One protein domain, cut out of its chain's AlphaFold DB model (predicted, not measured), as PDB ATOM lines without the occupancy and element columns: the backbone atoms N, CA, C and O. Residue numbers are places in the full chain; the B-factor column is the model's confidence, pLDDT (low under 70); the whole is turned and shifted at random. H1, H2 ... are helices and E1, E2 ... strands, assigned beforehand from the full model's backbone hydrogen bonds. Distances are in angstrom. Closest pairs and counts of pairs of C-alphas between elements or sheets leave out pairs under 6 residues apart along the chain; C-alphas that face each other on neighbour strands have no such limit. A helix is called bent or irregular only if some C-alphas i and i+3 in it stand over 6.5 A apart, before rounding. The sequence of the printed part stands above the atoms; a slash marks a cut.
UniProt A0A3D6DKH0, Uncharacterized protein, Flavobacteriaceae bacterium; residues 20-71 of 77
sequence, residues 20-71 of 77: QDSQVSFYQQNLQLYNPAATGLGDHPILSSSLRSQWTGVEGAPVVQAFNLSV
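AT A GLANCE: This is residues 20 to 71 of the 77 residues of an uncharacterized protein of Flavobacteriaceae bacterium (UniProt A0A3D6DKH0). A long two-stranded hairpin, E1 and E2, makes the length of a rod, and one short helix, H1, packs over one face of it. The 52 printed residues hold H1, E1, E2 in that order, with an antiparallel sheet. The class is mixed, with under half of the residues in named elements; the whole is loose, radius of gyration of the C-alphas 12.8 A, spanning 40 by 19 by 12 A.

HOW THE PARTS SIT: Look first at H1, residues 27 to 33, irregular with C-alphas 29 and 32 7.8 A apart; 1 of 3 O i to N i+4 and 2 of 4 O i to N i+3 pairs are within hydrogen-bond range. Its closest C-alphas to E1, residues 46 to 53, are Gln 29 and Ser 48, 6.9 A; to E2, residues 63 to 70, Asn 30 and Asn 68, 6.7 A. Hairpin E1 and E2 is antiparallel, 173 degrees; find N 48 and O 68 within hydrogen-bond range, 2.8 A.

IN THESE COORDINATES: Find C-alpha 27 at (-14.760, 43.545, 25.950); H1 runs 8.9 A. E1 runs 23.1 A, and E2 22.9 A to C-alpha 70 at (-10.865, 35.485, 35.946).

THE WHOLE: The farthest C-alphas, Asp 43 and Glu 59, are 41.0 A apart. The printed part has no cut; H1 to E1 is a long link. Residue 20 is under pLDDT 70.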
ATOM      1  N   GLN A  20      -7.926  60.597  23.083       68.44
ATOM      2  CA  GLN A  20      -8.634  59.379  22.708       68.44
ATOM      3  C   GLN A  20      -8.487  58.367  23.845       68.44
ATOM      4  O   GLN A  20      -7.365  58.000  24.201       68.44
ATOM      5  N   ASP A  21      -9.610  57.903  24.388       74.75
ATOM      6  CA  ASP A  21      -9.596  56.850  25.398       74.75
ATOM      7  C   ASP A  21      -9.013  55.553  24.834       74.75
ATOM      8  O   ASP A  21      -9.204  55.198  23.662       74.75
ATOM      9  N   SER A  22      -8.306  54.825  25.697       73.25
ATOM     10  CA  SER A  22      -7.766  53.514  25.359       73.25
ATOM     11  C   SER A  22      -8.906  52.550  25.039       73.25
ATOM     12  O   SER A  22      -9.752  52.254  25.882       73.25
ATOM     13  N   GLN A  23      -8.927  52.046  23.807       75.00
ATOM     14  CA  GLN A  23      -9.886  51.025  23.398       75.00
ATOM     15  C   GLN A  23      -9.261  49.644  23.573       75.00
ATOM     16  O   GLN A  23      -8.170  49.380  23.060       75.00
ATOM     17  N   VAL A  24      -9.966  48.752  24.265       77.56
ATOM     18  CA  VAL A  24      -9.558  47.359  24.468       77.56
ATOM     19  C   VAL A  24     -10.482  46.458  23.649       77.56
ATOM     20  O   VAL A  24     -11.703  46.602  23.681       77.56
ATOM     21  N   SER A  25      -9.905  45.544  22.869       81.19
ATOM     22  CA  SER A  25     -10.671  44.534  22.126       81.19
ATOM     23  C   SER A  25     -11.152  43.419  23.059       81.19
ATOM     24  O   SER A  25     -10.631  43.253  24.156       81.19
ATOM     25  N   PHE A  26     -12.134  42.623  22.624       82.69
ATOM     26  CA  PHE A  26     -12.689  41.522  23.425       82.69
ATOM     27  C   PHE A  26     -13.233  41.984  24.784       82.69
ATOM     28  O   PHE A  26     -12.840  41.479  25.837       82.69
ATOM     29  N   TYR A  27     -14.159  42.947  24.753       84.50
ATOM     30  CA  TYR A  27     -14.760  43.545  25.950       84.50
ATOM     31  C   TYR A  27     -15.239  42.506  26.973       84.50
ATOM     32  O   TYR A  27     -14.952  42.651  28.149       84.50
ATOM     33  N   GLN A  28     -15.887  41.418  26.540       82.62
ATOM     34  CA  GLN A  28     -16.380  40.375  27.451       82.62
ATOM     35  C   GLN A  28     -15.257  39.662  28.224       82.62
ATOM     36  O   GLN A  28     -15.391  39.421  29.417       82.62
ATOM     37  N   GLN A  29     -14.131  39.367  27.569       82.56
ATOM     38  CA  GLN A  29     -12.980  38.696  28.194       82.56
ATOM     39  C   GLN A  29     -12.159  39.632  29.088       82.56
ATOM     40  O   GLN A  29     -11.372  39.174  29.912       82.56
ATOM     41  N   ASN A  30     -12.331  40.942  28.903       85.75
ATOM     42  CA  ASN A  30     -11.647  41.994  29.646       85.75
ATOM     43  C   ASN A  30     -12.634  42.814  30.491       85.75
ATOM     44  O   ASN A  30     -12.300  43.911  30.931       85.75
ATOM     45  N   LEU A  31     -13.848  42.303  30.720       87.25
ATOM     46  CA  LEU A  31     -14.923  43.041  31.388       87.25
ATOM     47  C   LEU A  31     -14.507  43.470  32.799       87.25
ATOM     48  O   LEU A  31     -14.869  44.552  33.251       87.25
ATOM     49  N   GLN A  32     -13.663  42.662  33.443       86.00
ATOM     50  CA  GLN A  32     -13.052  42.947  34.740       86.00
ATOM     51  C   GLN A  32     -12.208  44.233  34.784       86.00
ATOM     52  O   GLN A  32     -12.087  44.824  35.852       86.00
ATOM     53  N   LEU A  33     -11.670  44.704  33.646       83.62
ATOM     54  CA  LEU A  33     -10.952  45.986  33.570       83.62
ATOM     55  C   LEU A  33     -11.884  47.184  33.794       83.62
ATOM     56  O   LEU A  33     -11.431  48.238  34.232       83.62
ATOM     57  N   TYR A  34     -13.173  47.024  33.485       86.38
ATOM     58  CA  TYR A  34     -14.194  48.063  33.622       86.38
ATOM     59  C   TYR A  34     -15.066  47.849  34.864       86.38
ATOM     60  O   TYR A  34     -15.450  48.809  35.526       86.38
ATOM     61  N   ASN A  35     -15.383  46.592  35.183       87.75
ATOM     62  CA  ASN A  35     -16.207  46.213  36.322       87.75
ATOM     63  C   ASN A  35     -15.557  45.053  37.097       87.75
ATOM     64  O   ASN A  35     -15.723  43.897  36.705       87.75
ATOM     65  N   PRO A  36     -14.885  45.316  38.232       84.81
ATOM     66  CA  PRO A  36     -14.238  44.274  39.031       84.81
ATOM     67  C   PRO A  36     -15.190  43.178  39.531       84.81
ATOM     68  O   PRO A  36     -14.769  42.031  39.675       84.81
ATOM     69  N   ALA A  37     -16.476  43.494  39.739       84.81
ATOM     70  CA  ALA A  37     -17.490  42.517  40.146       84.81
ATOM     71  C   ALA A  37     -17.812  41.492  39.044       84.81
ATOM     72  O   ALA A  37     -18.469  40.492  39.313       84.81
ATOM     73  N   ALA A  38     -17.345  41.727  37.813       83.12
ATOM     74  CA  ALA A  38     -17.460  40.769  36.727       83.12
ATOM     75  C   ALA A  38     -16.414  39.644  36.775       83.12
ATOM     76  O   ALA A  38     -16.499  38.694  35.997       83.12
ATOM     77  N   THR A  39     -15.427  39.736  37.667       85.38
ATOM     78  CA  THR A  39     -14.427  38.680  37.850       85.38
ATOM     79  C   THR A  39     -15.115  37.415  38.358       85.38
ATOM     80  O   THR A  39     -15.786  37.444  39.387       85.38
ATOM     81  N   GLY A  40     -14.957  36.302  37.643       80.50
ATOM     82  CA  GLY A  40     -15.561  35.027  38.024       80.50
ATOM     83  C   GLY A  40     -17.050  34.877  37.690       80.50
ATOM     84  O   GLY A  40     -17.666  33.946  38.190       80.50
ATOM     85  N   LEU A  41     -17.622  35.752  36.847       82.06
ATOM     86  CA  LEU A  41     -18.986  35.590  36.304       82.06
ATOM     87  C   LEU A  41     -19.127  34.410  35.331       82.06
ATOM     88  O   LEU A  41     -20.242  33.973  35.072       82.06
ATOM     89  N   GLY A  42     -18.027  33.969  34.719       78.69
ATOM     90  CA  GLY A  42     -18.040  32.838  33.793       78.69
ATOM     91  C   GLY A  42     -17.957  31.498  34.518       78.69
ATOM     92  O   GLY A  42     -17.466  31.426  35.639       78.69
ATOM     93  N   ASP A  43     -18.348  30.427  33.829       82.38
ATOM     94  CA  ASP A  43     -18.348  29.059  34.374       82.38
ATOM     95  C   ASP A  43     -16.956  28.399  34.366       82.38
ATOM     96  O   ASP A  43     -16.747  27.309  34.904       82.38
ATOM     97  N   HIS A  44     -15.977  29.043  33.726       84.00
ATOM     98  CA  HIS A  44     -14.632  28.513  33.542       84.00
ATOM     99  C   HIS A  44     -13.561  29.543  33.908       84.00
ATOM    100  O   HIS A  44     -13.768  30.744  33.711       84.00
ATOM    101  N   PRO A  45     -12.389  29.095  34.394       86.62
ATOM    102  CA  PRO A  45     -11.221  29.953  34.512       86.62
ATOM    103  C   PRO A  45     -10.824  30.513  33.143       86.62
ATOM    104  O   PRO A  45     -10.613  29.762  32.191       86.62
ATOM    105  N   ILE A  46     -10.703  31.833  33.053       86.31
ATOM    106  CA  ILE A  46     -10.293  32.547  31.845       86.31
ATOM    107  C   ILE A  46      -9.003  33.295  32.151       86.31
ATOM    108  O   ILE A  46      -8.951  34.141  33.042       86.31
ATOM    109  N   LEU A  47      -7.971  33.000  31.367       88.31
ATOM    110  CA  LEU A  47      -6.732  33.761  31.312       88.31
ATOM    111  C   LEU A  47      -6.688  34.487  29.967       88.31
ATOM    112  O   LEU A  47      -6.728  33.840  28.920       88.31
ATOM    113  N   SER A  48      -6.605  35.815  29.980       86.31
ATOM    114  CA  SER A  48      -6.479  36.613  28.762       86.31
ATOM    115  C   SER A  48      -5.322  37.605  28.862       86.31
ATOM    116  O   SER A  48      -5.042  38.195  29.904       86.31
ATOM    117  N   SER A  49      -4.609  37.757  27.751       88.94
ATOM    118  CA  SER A  49      -3.541  38.735  27.579       88.94
ATOM    119  C   SER A  49      -3.778  39.435  26.254       88.94
ATOM    120  O   SER A  49      -3.960  38.780  25.228       88.94
ATOM    121  N   SER A  50      -3.780  40.760  26.267       86.94
ATOM    122  CA  SER A  50      -3.947  41.573  25.068       86.94
ATOM    123  C   SER A  50      -2.818  42.582  24.955       86.94
ATOM    124  O   SER A  50      -2.359  43.141  25.951       86.94
ATOM    125  N   LEU A  51      -2.362  42.793  23.723       88.31
ATOM    126  CA  LEU A  51      -1.393  43.816  23.365       88.31
ATOM    127  C   LEU A  51      -1.941  44.556  22.153       88.31
ATOM    128  O   LEU A  51      -2.283  43.937  21.144       88.31
ATOM    129  N   ARG A  52      -2.049  45.876  22.262       84.56
ATOM    130  CA  ARG A  52      -2.621  46.718  21.214       84.56
ATOM    131  C   ARG A  52      -1.773  47.962  21.016       84.56
ATOM    132  O   ARG A  52      -1.555  48.718  21.958       84.56
ATOM    133  N   SER A  53      -1.353  48.190  19.773       86.69
ATOM    134  CA  SER A  53      -0.833  49.491  19.349       86.69
ATOM    135  C   SER A  53      -1.997  50.395  18.959       86.69
ATOM    136  O   SER A  53      -2.890  49.969  18.220       86.69
ATOM    137  N   GLN A  54      -1.997  51.636  19.439       82.44
ATOM    138  CA  GLN A  54      -3.045  52.601  19.106       82.44
ATOM    139  C   GLN A  54      -2.950  53.081  17.643       82.44
ATOM    140  O   GLN A  54      -3.977  53.375  17.035       82.44
ATOM    141  N   TRP A  55      -1.738  53.106  17.071       83.44
ATOM    142  CA  TRP A  55      -1.466  53.510  15.688       83.44
ATOM    143  C   TRP A  55      -0.524  52.499  15.030       83.44
ATOM    144  O   TRP A  55       0.481  52.094  15.618       83.44
ATOM    145  N   THR A  56      -0.833  52.069  13.810       83.25
ATOM    146  CA  THR A  56       0.056  51.202  13.030       83.25
ATOM    147  C   THR A  56       1.034  52.052  12.221       83.25
ATOM    148  O   THR A  56       0.655  53.065  11.641       83.25
ATOM    149  N   GLY A  57       2.311  51.659  12.194       83.56
ATOM    150  CA  GLY A  57       3.339  52.336  11.391       83.56
ATOM    151  C   GLY A  57       3.874  53.659  11.954       83.56
ATOM    152  O   GLY A  57       4.653  54.315  11.272       83.56
ATOM    153  N   VAL A  58       3.497  54.049  13.177       85.75
ATOM    154  CA  VAL A  58       4.064  55.215  13.876       85.75
ATOM    155  C   VAL A  58       5.093  54.731  14.895       85.75
ATOM    156  O   VAL A  58       4.768  53.970  15.806       85.75
ATOM    157  N   GLU A  59       6.344  55.157  14.735       86.81
ATOM    158  CA  GLU A  59       7.418  54.831  15.675       86.81
ATOM    159  C   GLU A  59       7.132  55.454  17.052       86.81
ATOM    160  O   GLU A  59       6.752  56.619  17.152       86.81
ATOM    161  N   GLY A  60       7.258  54.658  18.117       82.62
ATOM    162  CA  GLY A  60       6.933  55.094  19.479       82.62
ATOM    163  C   GLY A  60       5.434  55.248  19.769       82.62
ATOM    164  O   GLY A  60       5.078  55.849  20.784       82.62
ATOM    165  N   ALA A  61       4.547  54.727  18.910       84.94
ATOM    166  CA  ALA A  61       3.110  54.743  19.166       84.94
ATOM    167  C   ALA A  61       2.767  54.120  20.535       84.94
ATOM    168  O   ALA A  61       3.376  53.118  20.920       84.94
ATOM    169  N   PRO A  62       1.763  54.655  21.256       83.06
ATOM    170  CA  PRO A  62       1.329  54.082  22.522       83.06
ATOM    171  C   PRO A  62       0.911  52.618  22.366       83.06
ATOM    172  O   PRO A  62       0.044  52.288  21.549       83.06
ATOM    173  N   VAL A  63       1.516  51.758  23.186       86.31
ATOM    174  CA  VAL A  63       1.168  50.341  23.295       86.31
ATOM    175  C   VAL A  63       0.477  50.113  24.627       86.31
ATOM    176  O   VAL A  63       1.002  50.454  25.686       86.31
ATOM    177  N   VAL A  64      -0.707  49.518  24.565       86.62
ATOM    178  CA  VAL A  64      -1.479  49.110  25.734       86.62
ATOM    179  C   VAL A  64      -1.369  47.602  25.864       86.62
ATOM    180  O   VAL A  64      -1.659  46.866  24.920       86.62
ATOM    181  N   GLN A  65      -0.961  47.149  27.044       88.12
ATOM    182  CA  GLN A  65      -0.928  45.743  27.408       88.12
ATOM    183  C   GLN A  65      -1.876  45.523  28.584       88.12
ATOM    184  O   GLN A  65      -1.791  46.232  29.585       88.12
ATOM    185  N   ALA A  66      -2.769  44.546  28.468       86.88
ATOM    186  CA  ALA A  66      -3.656  44.157  29.555       86.88
ATOM    187  C   ALA A  66      -3.559  42.656  29.806       86.88
ATOM    188  O   ALA A  66      -3.563  41.858  28.868       86.88
ATOM    189  N   PHE A  67      -3.485  42.292  31.082       89.06
ATOM    190  CA  PHE A  67      -3.432  40.917  31.551       89.06
ATOM    191  C   PHE A  67      -4.569  40.689  32.538       89.06
ATOM    192  O   PHE A  67      -4.753  41.474  33.466       89.06
ATOM    193  N   ASN A  68      -5.329  39.620  32.331       87.62
ATOM    194  CA  ASN A  68      -6.550  39.344  33.065       87.62
ATOM    195  C   ASN A  68      -6.623  37.865  33.421       87.62
ATOM    196  O   ASN A  68      -6.492  36.995  32.563       87.62
ATOM    197  N   LEU A  69      -6.875  37.595  34.696       88.44
ATOM    198  CA  LEU A  69      -7.198  36.274  35.204       88.44
ATOM    199  C   LEU A  69      -8.553  36.354  35.906       88.44
ATOM    200  O   LEU A  69      -8.683  37.039  36.917       88.44
ATOM    201  N   SER A  70      -9.536  35.641  35.368       86.81
ATOM    202  CA  SER A  70     -10.865  35.485  35.946       86.81
ATOM    203  C   SER A  70     -11.039  34.034  36.357       86.81
ATOM    204  O   SER A  70     -11.098  33.147  35.508       86.81
ATOM    205  N   VAL A  71     -11.135  33.787  37.659       87.44
ATOM    206  CA  VAL A  71     -11.445  32.464  38.207       87.44
ATOM    207  C   VAL A  71     -12.865  32.526  38.764       87.44
ATOM    208  O   VAL A  71     -13.146  33.466  39.510       87.44
TER     209      VAL A  71